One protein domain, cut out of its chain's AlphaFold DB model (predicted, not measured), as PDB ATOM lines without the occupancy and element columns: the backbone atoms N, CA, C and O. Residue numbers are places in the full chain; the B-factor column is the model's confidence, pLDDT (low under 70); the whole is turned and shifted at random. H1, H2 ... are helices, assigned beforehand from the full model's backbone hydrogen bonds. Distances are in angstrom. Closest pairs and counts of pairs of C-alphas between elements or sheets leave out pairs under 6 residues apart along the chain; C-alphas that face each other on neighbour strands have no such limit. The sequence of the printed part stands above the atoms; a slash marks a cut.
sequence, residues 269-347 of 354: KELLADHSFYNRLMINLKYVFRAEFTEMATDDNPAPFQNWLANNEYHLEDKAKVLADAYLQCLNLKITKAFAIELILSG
ATOM      1  N   LYS A 269      69.071   1.339-234.775       81.62
ATOM      2  CA  LYS A 269      69.036   0.356-233.676       81.62
ATOM      3  C   LYS A 269      69.725  -0.959-234.045       81.62
ATOM      4  O   LYS A 269      70.458  -1.511-233.228       81.62
ATOM      5  N   GLU A 270      69.528  -1.443-235.270       82.12
ATOM      6  CA  GLU A 270      70.171  -2.669-235.752       82.12
ATOM      7  C   GLU A 270      71.684  -2.487-235.849       82.12
ATOM      8  O   GLU A 270      72.432  -3.371-235.439       82.12
ATOM      9  N   LEU A 271      72.139  -1.315-236.303       82.69
ATOM     10  CA  LEU A 271      73.564  -0.990-236.372       82.69
ATOM     11  C   LEU A 271      74.230  -0.962-234.997       82.69
ATOM     12  O   LEU A 271      75.349  -1.451-234.851       82.69
ATOM     13  N   LEU A 272      73.556  -0.393-233.996       85.75
ATOM     14  CA  LEU A 272      74.062  -0.316-232.624       85.75
ATOM     15  C   LEU A 272      74.087  -1.689-231.943       85.75
ATOM     16  O   LEU A 272      75.061  -2.016-231.259       85.75
ATOM     17  N   ALA A 273      73.054  -2.507-232.153       87.00
ATOM     18  CA  ALA A 273      73.016  -3.879-231.651       87.00
ATOM     19  C   ALA A 273      74.135  -4.723-232.280       87.00
ATOM     20  O   ALA A 273      74.889  -5.392-231.572       87.00
ATOM     21  N   ASP A 274      74.305  -4.613-233.600       88.00
ATOM     22  CA  ASP A 274      75.378  -5.269-234.338       88.00
ATOM     23  C   ASP A 274      76.762  -4.810-233.848       88.00
ATOM     24  O   ASP A 274      77.633  -5.631-233.567       88.00
ATOM     25  N   HIS A 275      76.983  -3.501-233.680       89.75
ATOM     26  CA  HIS A 275      78.217  -2.965-233.099       89.75
ATOM     27  C   HIS A 275      78.536  -3.623-231.753       89.75
ATOM     28  O   HIS A 275      79.621  -4.181-231.563       89.75
ATOM     29  N   SER A 276      77.557  -3.578-230.847       91.25
ATOM     30  CA  SER A 276      77.683  -4.043-229.471       91.25
ATOM     31  C   SER A 276      77.998  -5.533-229.405       91.25
ATOM     32  O   SER A 276      78.888  -5.922-228.651       91.25
ATOM     33  N   PHE A 277      77.337  -6.343-230.238       93.06
ATOM     34  CA  PHE A 277      77.561  -7.784-230.315       93.06
ATOM     35  C   PHE A 277      79.021  -8.117-230.649       93.06
ATOM     36  O   PHE A 277      79.691  -8.783-229.863       93.06
ATOM     37  N   TYR A 278      79.555  -7.602-231.763       92.38
ATOM     38  CA  TYR A 278      80.926  -7.928-232.191       92.38
ATOM     39  C   TYR A 278      81.990  -7.343-231.265       92.38
ATOM     40  O   TYR A 278      83.009  -7.988-231.015       92.38
ATOM     41  N   ASN A 279      81.770  -6.131-230.749       91.88
ATOM     42  CA  ASN A 279      82.705  -5.515-229.815       91.88
ATOM     43  C   ASN A 279      82.797  -6.340-228.522       91.88
ATOM     44  O   ASN A 279      83.892  -6.678-228.079       91.88
ATOM     45  N   ARG A 280      81.649  -6.741-227.959       93.25
ATOM     46  CA  ARG A 280      81.592  -7.562-226.746       93.25
ATOM     47  C   ARG A 280      82.162  -8.961-226.963       93.25
ATOM     48  O   ARG A 280      82.981  -9.395-226.158       93.25
ATOM     49  N   LEU A 281      81.782  -9.623-228.058       94.56
ATOM     50  CA  LEU A 281      82.310 -10.932-228.442       94.56
ATOM     51  C   LEU A 281      83.841 -10.899-228.490       94.56
ATOM     52  O   LEU A 281      84.498 -11.690-227.820       94.56
ATOM     53  N   MET A 282      84.420  -9.932-229.205       92.81
ATOM     54  CA  MET A 282      85.872  -9.842-229.327       92.81
ATOM     55  C   MET A 282      86.569  -9.494-228.006       92.81
ATOM     56  O   MET A 282      87.614 -10.066-227.704       92.81
ATOM     57  N   ILE A 283      86.030  -8.556-227.218       92.81
ATOM     58  CA  ILE A 283      86.612  -8.189-225.916       92.81
ATOM     59  C   ILE A 283      86.667  -9.411-224.997       92.81
ATOM     60  O   ILE A 283      87.716  -9.686-224.415       92.81
ATOM     61  N   ASN A 284      85.574 -10.168-224.913       94.88
ATOM     62  CA  ASN A 284      85.487 -11.335-224.045       94.88
ATOM     63  C   ASN A 284      86.366 -12.492-224.547       94.88
ATOM     64  O   ASN A 284      87.026 -13.140-223.742       94.88
ATOM     65  N   LEU A 285      86.458 -12.711-225.863       94.56
ATOM     66  CA  LEU A 285      87.390 -13.686-226.441       94.56
ATOM     67  C   LEU A 285      88.850 -13.321-226.135       94.56
ATOM     68  O   LEU A 285      89.624 -14.179-225.722       94.56
ATOM     69  N   LYS A 286      89.226 -12.041-226.279       92.44
ATOM     70  CA  LYS A 286      90.565 -11.553-225.903       92.44
ATOM     71  C   LYS A 286      90.822 -11.706-224.399       92.44
ATOM     72  O   LYS A 286      91.961 -11.955-224.017       92.44
ATOM     73  N   TYR A 287      89.799 -11.548-223.559       92.88
ATOM     74  CA  TYR A 287      89.906 -11.765-222.115       92.88
ATOM     75  C   TYR A 287      90.188 -13.236-221.784       92.88
ATOM     76  O   TYR A 287      91.158 -13.504-221.084       92.88
ATOM     77  N   VAL A 288      89.412 -14.173-222.345       92.81
ATOM     78  CA  VAL A 288      89.642 -15.622-222.175       92.81
ATOM     79  C   VAL A 288      91.041 -16.004-222.651       92.81
ATOM     80  O   VAL A 288      91.788 -16.636-221.916       92.81
ATOM     81  N   PHE A 289      91.437 -15.545-223.841       92.31
ATOM     82  CA  PHE A 289      92.774 -15.809-224.366       92.31
ATOM     83  C   PHE A 289      93.884 -15.337-223.414       92.31
ATOM     84  O   PHE A 289      94.814 -16.083-223.155       92.31
ATOM     85  N   ARG A 290      93.783 -14.125-222.855       90.44
ATOM     86  CA  ARG A 290      94.801 -13.577-221.936       90.44
ATOM     87  C   ARG A 290      94.825 -14.246-220.562       90.44
ATOM     88  O   ARG A 290      95.835 -14.142-219.878       90.44
ATOM     89  N   ALA A 291      93.713 -14.841-220.135       87.75
ATOM     90  CA  ALA A 291      93.650 -15.571-218.874       87.75
ATOM     91  C   ALA A 291      94.391 -16.914-218.970       87.75
ATOM     92  O   ALA A 291      95.062 -17.301-218.020       87.75
ATOM     93  N   GLU A 292      94.303 -17.576-220.126       80.94
ATOM     94  CA  GLU A 292      94.877 -18.909-220.357       80.94
ATOM     95  C   GLU A 292      96.277 -18.870-220.995       80.94
ATOM     96  O   GLU A 292      97.090 -19.762-220.769       80.94
ATOM     97  N   PHE A 293      96.586 -17.835-221.786       79.69
ATOM     98  CA  PHE A 293      97.846 -17.717-222.521       79.69
ATOM     99  C   PHE A 293      98.623 -16.467-222.108       79.69
ATOM    100  O   PHE A 293      98.155 -15.334-222.240       79.69
ATOM    101  N   THR A 294      99.870 -16.677-221.689       69.88
ATOM    102  CA  THR A 294     100.881 -15.623-221.502       69.88
ATOM    103  C   THR A 294     101.743 -15.404-222.748       69.88
ATOM    104  O   THR A 294     102.605 -14.525-222.747       69.88
ATOM    105  N   GLU A 295     101.519 -16.187-223.811       67.88
ATOM    106  CA  GLU A 295     102.305 -16.136-225.042       67.88
ATOM    107  C   GLU A 295     102.242 -14.754-225.701       67.88
ATOM    108  O   GLU A 295     101.184 -14.254-226.099       67.88
ATOM    109  N   MET A 296     103.419 -14.145-225.839       68.56
ATOM    110  CA  MET A 296     103.622 -12.964-226.668       68.56
ATOM    111  C   MET A 296     103.815 -13.381-228.127       68.56
ATOM    112  O   MET A 296     104.126 -14.534-228.419       68.56
ATOM    113  N   ALA A 297     103.626 -12.439-229.051       74.06
ATOM    114  CA  ALA A 297     103.938 -12.683-230.454       74.06
ATOM    115  C   ALA A 297     105.428 -13.033-230.610       74.06
ATOM    116  O   ALA A 297     106.291 -12.337-230.073       74.06
ATOM    117  N   THR A 298     105.708 -14.103-231.347       75.69
ATOM    118  CA  THR A 298     107.059 -14.561-231.705       75.69
ATOM    119  C   THR A 298     107.185 -14.640-233.224       75.69
ATOM    120  O   THR A 298     106.175 -14.569-233.925       75.69
ATOM    121  N   ASP A 299     108.398 -14.822-233.747       70.62
ATOM    122  CA  ASP A 299     108.603 -15.002-235.193       70.62
ATOM    123  C   ASP A 299     107.834 -16.226-235.731       70.62
ATOM    124  O   ASP A 299     107.248 -16.171-236.813       70.62
ATOM    125  N   ASP A 300     107.746 -17.301-234.940       71.75
ATOM    126  CA  ASP A 300     107.007 -18.523-235.291       71.75
ATOM    127  C   ASP A 300     105.482 -18.387-235.097       71.75
ATOM    128  O   ASP A 300     104.687 -19.114-235.707       71.75
ATOM    129  N   ASN A 301     105.056 -17.452-234.242       77.75
ATOM    130  CA  ASN A 301     103.659 -17.183-233.919       77.75
ATOM    131  C   ASN A 301     103.395 -15.666-233.836       77.75
ATOM    132  O   ASN A 301     103.191 -15.125-232.745       77.75
ATOM    133  N   PRO A 302     103.349 -14.956-234.980       80.12
ATOM    134  CA  PRO A 302     103.224 -13.494-234.993       80.12
ATOM    135  C   PRO A 302     101.826 -13.003-234.580       80.12
ATOM    136  O   PRO A 302     101.619 -11.813-234.340       80.12
ATOM    137  N   ALA A 303     100.840 -13.904-234.494       86.12
ATOM    138  CA  ALA A 303      99.443 -13.584-234.210       86.12
ATOM    139  C   ALA A 303      98.783 -14.635-233.291       86.12
ATOM    140  O   ALA A 303      97.816 -15.291-233.704       86.12
ATOM    141  N   PRO A 304      99.251 -14.791-232.038       89.38
ATOM    142  CA  PRO A 304      98.858 -15.903-231.168       89.38
ATOM    143  C   PRO A 304      97.359 -15.903-230.859       89.38
ATOM    144  O   PRO A 304      96.716 -16.948-230.909       89.38
ATOM    145  N   PHE A 305      96.759 -14.722-230.681       91.25
ATOM    146  CA  PHE A 305      95.312 -14.600-230.509       91.25
ATOM    147  C   PHE A 305      94.523 -15.091-231.731       91.25
ATOM    148  O   PHE A 305      93.529 -15.788-231.568       91.25
ATOM    149  N   GLN A 306      94.945 -14.746-232.955       92.44
ATOM    150  CA  GLN A 306      94.244 -15.173-234.175       92.44
ATOM    151  C   GLN A 306      94.401 -16.683-234.400       92.44
ATOM    152  O   GLN A 306      93.454 -17.338-234.825       92.44
ATOM    153  N   ASN A 307      95.570 -17.239-234.063       89.81
ATOM    154  CA  ASN A 307      95.819 -18.681-234.076       89.81
ATOM    155  C   ASN A 307      94.927 -19.421-233.082       89.81
ATOM    156  O   ASN A 307      94.257 -20.379-233.462       89.81
ATOM    157  N   TRP A 308      94.876 -18.950-231.836       92.38
ATOM    158  CA  TRP A 308      93.971 -19.496-230.834       92.38
ATOM    159  C   TRP A 308      92.524 -19.383-231.297       92.38
ATOM    160  O   TRP A 308      91.808 -20.377-231.265       92.38
ATOM    161  N   LEU A 309      92.100 -18.209-231.775       91.81
ATOM    162  CA  LEU A 309      90.726 -17.948-232.198       91.81
ATOM    163  C   LEU A 309      90.295 -18.921-233.296       91.81
ATOM    164  O   LEU A 309      89.241 -19.540-233.156       91.81
ATOM    165  N   ALA A 310      91.142 -19.107-234.314       89.38
ATOM    166  CA  ALA A 310      90.837 -19.932-235.475       89.38
ATOM    167  C   ALA A 310      91.039 -21.448-235.280       89.38
ATOM    168  O   ALA A 310      90.749 -22.245-236.174       89.38
ATOM    169  N   ASN A 311      91.564 -21.865-234.127       89.50
ATOM    170  CA  ASN A 311      91.736 -23.274-233.805       89.50
ATOM    171  C   ASN A 311      90.519 -23.801-233.029       89.50
ATOM    172  O   ASN A 311      90.333 -23.489-231.852       89.50
ATOM    173  N   ASN A 312      89.706 -24.628-233.683       86.44
ATOM    174  CA  ASN A 312      88.490 -25.194-233.096       86.44
ATOM    175  C   ASN A 312      88.744 -26.318-232.077       86.44
ATOM    176  O   ASN A 312      87.811 -26.715-231.387       86.44
ATOM    177  N   GLU A 313      89.973 -26.817-231.948       85.75
ATOM    178  CA  GLU A 313      90.342 -27.826-230.947       85.75
ATOM    179  C   GLU A 313      90.619 -27.183-229.580       85.75
ATOM    180  O   GLU A 313      90.351 -27.780-228.538       85.75
ATOM    181  N   TYR A 314      91.102 -25.935-229.562       86.81
ATOM    182  CA  TYR A 314      91.420 -25.227-228.323       86.81
ATOM    183  C   TYR A 314      90.226 -24.463-227.756       86.81
ATOM    184  O   TYR A 314      89.690 -23.553-228.398       86.81
ATOM    185  N   HIS A 315      89.886 -24.766-226.498       90.56
ATOM    186  CA  HIS A 315      88.939 -24.006-225.671       90.56
ATOM    187  C   HIS A 315      87.587 -23.746-226.357       90.56
ATOM    188  O   HIS A 315      86.972 -22.691-226.188       90.56
ATOM    189  N   LEU A 316      87.118 -24.707-227.160       93.38
ATOM    190  CA  LEU A 316      85.877 -24.592-227.930       93.38
ATOM    191  C   LEU A 316      84.674 -24.284-227.031       93.38
ATOM    192  O   LEU A 316      83.845 -23.435-227.348       93.38
ATOM    193  N   GLU A 317      84.623 -24.936-225.874       94.19
ATOM    194  CA  GLU A 317      83.577 -24.772-224.872       94.19
ATOM    195  C   GLU A 317      83.544 -23.352-224.275       94.19
ATOM    196  O   GLU A 317      82.460 -22.805-224.039       94.19
ATOM    197  N   ASP A 318      84.707 -22.727-224.074       94.50
ATOM    198  CA  ASP A 318      84.814 -21.357-223.560       94.50
ATOM    199  C   ASP A 318      84.454 -20.332-224.633       94.50
ATOM    200  O   ASP A 318      83.697 -19.394-224.371       94.50
ATOM    201  N   LYS A 319      84.909 -20.546-225.874       95.38
ATOM    202  CA  LYS A 319      84.495 -19.735-227.031       95.38
ATOM    203  C   LYS A 319      82.978 -19.786-227.222       95.38
ATOM    204  O   LYS A 319      82.353 -18.743-227.416       95.38
ATOM    205  N   ALA A 320      82.382 -20.974-227.112       96.25
ATOM    206  CA  ALA A 320      80.941 -21.178-227.218       96.25
ATOM    207  C   ALA A 320      80.173 -20.460-226.104       96.25
ATOM    208  O   ALA A 320      79.146 -19.833-226.371       96.25
ATOM    209  N   LYS A 321      80.687 -20.489-224.868       96.12
ATOM    210  CA  LYS A 321      80.116 -19.730-223.750       96.12
ATOM    211  C   LYS A 321      80.146 -18.226-224.023       96.12
ATOM    212  O   LYS A 321      79.113 -17.572-223.915       96.12
ATOM    213  N   VAL A 322      81.292 -17.690-224.449       96.62
ATOM    214  CA  VAL A 322      81.427 -16.264-224.786       96.62
ATOM    215  C   VAL A 322      80.471 -15.859-225.914       96.62
ATOM    216  O   VAL A 322      79.854 -14.794-225.843       96.62
ATOM    217  N   LEU A 323      80.319 -16.702-226.941       96.00
ATOM    218  CA  LEU A 323      79.380 -16.468-228.034       96.00
ATOM    219  C   LEU A 323      77.931 -16.434-227.527       96.00
ATOM    220  O   LEU A 323      77.211 -15.475-227.809       96.00
ATOM    221  N   ALA A 324      77.513 -17.429-226.740       95.94
ATOM    222  CA  ALA A 324      76.170 -17.489-226.163       95.94
ATOM    223  C   ALA A 324      75.856 -16.274-225.273       95.94
ATOM    224  O   ALA A 324      74.775 -15.689-225.385       95.94
ATOM    225  N   ASP A 325      76.818 -15.841-224.457       95.88
ATOM    226  CA  ASP A 325      76.688 -14.651-223.616       95.88
ATOM    227  C   ASP A 325      76.544 -13.372-224.457       95.88
ATOM    228  O   ASP A 325      75.724 -12.507-224.137       95.88
ATOM    229  N   ALA A 326      77.288 -13.246-225.562       95.06
ATOM    230  CA  ALA A 326      77.164 -12.112-226.477       95.06
ATOM    231  C   ALA A 326      75.779 -12.061-227.149       95.06
ATOM    232  O   ALA A 326      75.183 -10.984-227.244       95.06
ATOM    233  N   TYR A 327      75.232 -13.210-227.562       94.38
ATOM    234  CA  TYR A 327      73.869 -13.305-228.101       94.38
ATOM    235  C   TYR A 327      72.814 -12.870-227.083       94.38
ATOM    236  O   TYR A 327      71.936 -12.063-227.408       94.38
ATOM    237  N   LEU A 328      72.924 -13.350-225.845       93.69
ATOM    238  CA  LEU A 328      71.981 -13.006-224.789       93.69
ATOM    239  C   LEU A 328      72.041 -11.510-224.461       93.69
ATOM    240  O   LEU A 328      71.013 -10.842-224.427       93.69
ATOM    241  N   GLN A 329      73.241 -10.964-224.265       92.44
ATOM    242  CA  GLN A 329      73.414  -9.592-223.782       92.44
ATOM    243  C   GLN A 329      73.165  -8.528-224.856       92.44
ATOM    244  O   GLN A 329      72.690  -7.441-224.534       92.44
ATOM    245  N   CYS A 330      73.513  -8.796-226.117       90.75
ATOM    246  CA  CYS A 330      73.443  -7.785-227.178       90.75
ATOM    247  C   CYS A 330      72.244  -7.952-228.108       90.75
ATOM    248  O   CYS A 330      71.799  -6.968-228.696       90.75
ATOM    249  N   LEU A 331      71.726  -9.173-228.257       88.88
ATOM    250  CA  LEU A 331      70.617  -9.474-229.165       88.88
ATOM    251  C   LEU A 331      69.366  -9.977-228.435       88.88
ATOM    252  O   LEU A 331      68.343 -10.166-229.086       88.88
ATOM    253  N   ASN A 332      69.429 -10.159-227.109       89.62
ATOM    254  CA  ASN A 332      68.366 -10.754-226.295       89.62
ATOM    255  C   ASN A 332      67.931 -12.141-226.807       89.62
ATOM    256  O   ASN A 332      66.755 -12.499-226.768       89.62
ATOM    257  N   LEU A 333      68.890 -12.915-227.328       91.56
ATOM    258  CA  LEU A 333      68.667 -14.261-227.853       91.56
ATOM    259  C   LEU A 333      69.396 -15.272-226.976       91.56
ATOM    260  O   LEU A 333      70.622 -15.278-226.901       91.56
ATOM    261  N   LYS A 334      68.640 -16.151-226.316       94.06
ATOM    262  CA  LYS A 334      69.216 -17.243-225.536       94.06
ATOM    263  C   LYS A 334      69.495 -18.426-226.455       94.06
ATOM    264  O   LYS A 334      68.562 -19.054-226.945       94.06
ATOM    265  N   ILE A 335      70.769 -18.742-226.646       95.19
ATOM    266  CA  ILE A 335      71.204 -19.943-227.364       95.19
ATOM    267  C   ILE A 335      71.838 -20.945-226.406       95.19
ATOM    268  O   ILE A 335      72.399 -20.570-225.375       95.19
ATOM    269  N   THR A 336      71.721 -22.234-226.722       95.50
ATOM    270  CA  THR A 336      72.397 -23.283-225.954       95.50
ATOM    271  C   THR A 336      73.880 -23.318-226.308       95.50
ATOM    272  O   THR A 336      74.288 -22.919-227.398       95.50
ATOM    273  N   LYS A 337      74.697 -23.845-225.394       95.31
ATOM    274  CA  LYS A 337      76.131 -24.047-225.631       95.31
ATOM    275  C   LYS A 337      76.388 -24.964-226.830       95.31
ATOM    276  O   LYS A 337      77.214 -24.641-227.671       95.31
ATOM    277  N   ALA A 338      75.621 -26.052-226.943       95.44
ATOM    278  CA  ALA A 338      75.703 -26.980-228.069       95.44
ATOM    279  C   ALA A 338      75.433 -26.282-229.412       95.44
ATOM    280  O   ALA A 338      76.187 -26.468-230.360       95.44
ATOM    281  N   PHE A 339      74.419 -25.411-229.467       95.19
ATOM    282  CA  PHE A 339      74.144 -24.635-230.672       95.19
ATOM    283  C   PHE A 339      75.243 -23.600-230.955       95.19
ATOM    284  O   PHE A 339      75.654 -23.435-232.095       95.19
ATOM    285  N   ALA A 340      75.798 -22.948-229.929       94.94
ATOM    286  CA  ALA A 340      76.943 -22.051-230.106       94.94
ATOM    287  C   ALA A 340      78.182 -22.778-230.666       94.94
ATOM    288  O   ALA A 340      78.870 -22.225-231.520       94.94
ATOM    289  N   ILE A 341      78.444 -24.017-230.236       95.19
ATOM    290  CA  ILE A 341      79.506 -24.866-230.799       95.19
ATOM    291  C   ILE A 341      79.240 -25.149-232.282       95.19
ATOM    292  O   ILE A 341      80.145 -25.002-233.099       95.19
ATOM    293  N   GLU A 342      78.006 -25.500-232.647       94.06
ATOM    294  CA  GLU A 342      77.623 -25.721-234.046       94.06
ATOM    295  C   GLU A 342      77.866 -24.475-234.914       94.06
ATOM    296  O   GLU A 342      78.441 -24.579-236.000       94.06
ATOM    297  N   LEU A 343      77.514 -23.283-234.418       92.75
ATOM    298  CA  LEU A 343      77.774 -22.013-235.112       92.75
ATOM    299  C   LEU A 343      79.279 -21.741-235.289       92.75
ATOM    300  O   LEU A 343      79.695 -21.261-236.342       92.75
ATOM    301  N   ILE A 344      80.103 -22.070-234.287       92.69
ATOM    302  CA  ILE A 344      81.568 -21.933-234.369       92.69
ATOM    303  C   ILE A 344      82.139 -22.880-235.426       92.69
ATOM    304  O   ILE A 344      82.936 -22.462-236.261       92.69
ATOM    305  N   LEU A 345      81.732 -24.151-235.402       91.25
ATOM    306  CA  LEU A 345      82.268 -25.180-236.297       91.25
ATOM    307  C   LEU A 345      81.802 -25.011-237.747       91.25
ATOM    308  O   LEU A 345      82.536 -25.370-238.665       91.25
ATOM    309  N   SER A 346      80.597 -24.477-237.954       88.31
ATOM    310  CA  SER A 346      80.063 -24.176-239.289       88.31
ATOM    311  C   SER A 346      80.619 -22.887-239.893       88.31
ATOM    312  O   SER A 346      80.511 -22.705-241.105       88.31
ATOM    313  N   GLY A 347      81.199 -22.003-239.074       83.12
ATOM    314  CA  GLY A 347      81.640 -20.681-239.514       83.12
ATOM    315  C   GLY A 347      80.479 -19.741-239.850       83.12
ATOM    316  O   GLY A 347      80.654 -18.809-240.623       83.12
TER     317      GLY A 347
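AT A GLANCE: This is residues 269 to 347 of the 354 residues of an uncharacterized protein of Pedobacter sp. RP-3-22 (UniProt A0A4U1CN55). A long helix, H1, makes most of the length of an elongated model; H3 folds back beside it, and H4 crosses H3 on the side away from H1. The short helix H2 packs on residues 285 to 289 of H1, and the long link before it, residues 293 to 303, holds Asp 299 at the far end. The printed part has 79 residues with four named helices, in the order H1, H2, H3, H4, and no named strand; the class is all helix. It is only just compact, close to loose, with a radius of gyration of the C-alphas of 13.5 A and spans of 42 by 26 by 21 A.

IN THESE COORDINATES: H1, residues 269 to 292, begins at C-alpha 269 (69.036, 0.356, -233.676) and is 34.9 A long. H2 is residues 304 to 310, 10.0 A. H3 is residues 316 to 331, 21.5 A, from C-alpha 316 at (85.877, -24.592, -227.930). H4, residues 337 to 346, is 14.2 A long and ends at C-alpha 346 (80.063, -24.176, -239.289).

HOW THE PARTS SIT: H1 touches H2 with its residues 285 to 289 alone, at a steep tilt of 59 degrees, opposite ways; their closest C-alphas, of Phe 289 and Phe 305, are 6.8 A apart. H1 touches H3 at a shallow tilt of 28 degrees, opposite ways, closest at the C-alphas of Phe 277 and Cys 330, 5.2 A. H3 touches H4 about perpendicular, at 78 degrees, closest at the C-alphas of Ala 320 and Ala 340, 5.0 A. H4 is apart from H1 and H2; H2 and H3 are only just apart, closest 8.3 A. Every O i to N i+4 pair is within hydrogen-bond range in H1, H2, H3 and H4.

THE WHOLE: The two C-alphas farthest apart, of Lys 269 and Asp 299, are 42.5 A from each other. The printed part has no cut. The link H1 to H2 is long; the links H2 to H3 and H3 to H4 are tight. The mean pLDDT of the printed part is 89.2, and residues 294 to 296 are under 70.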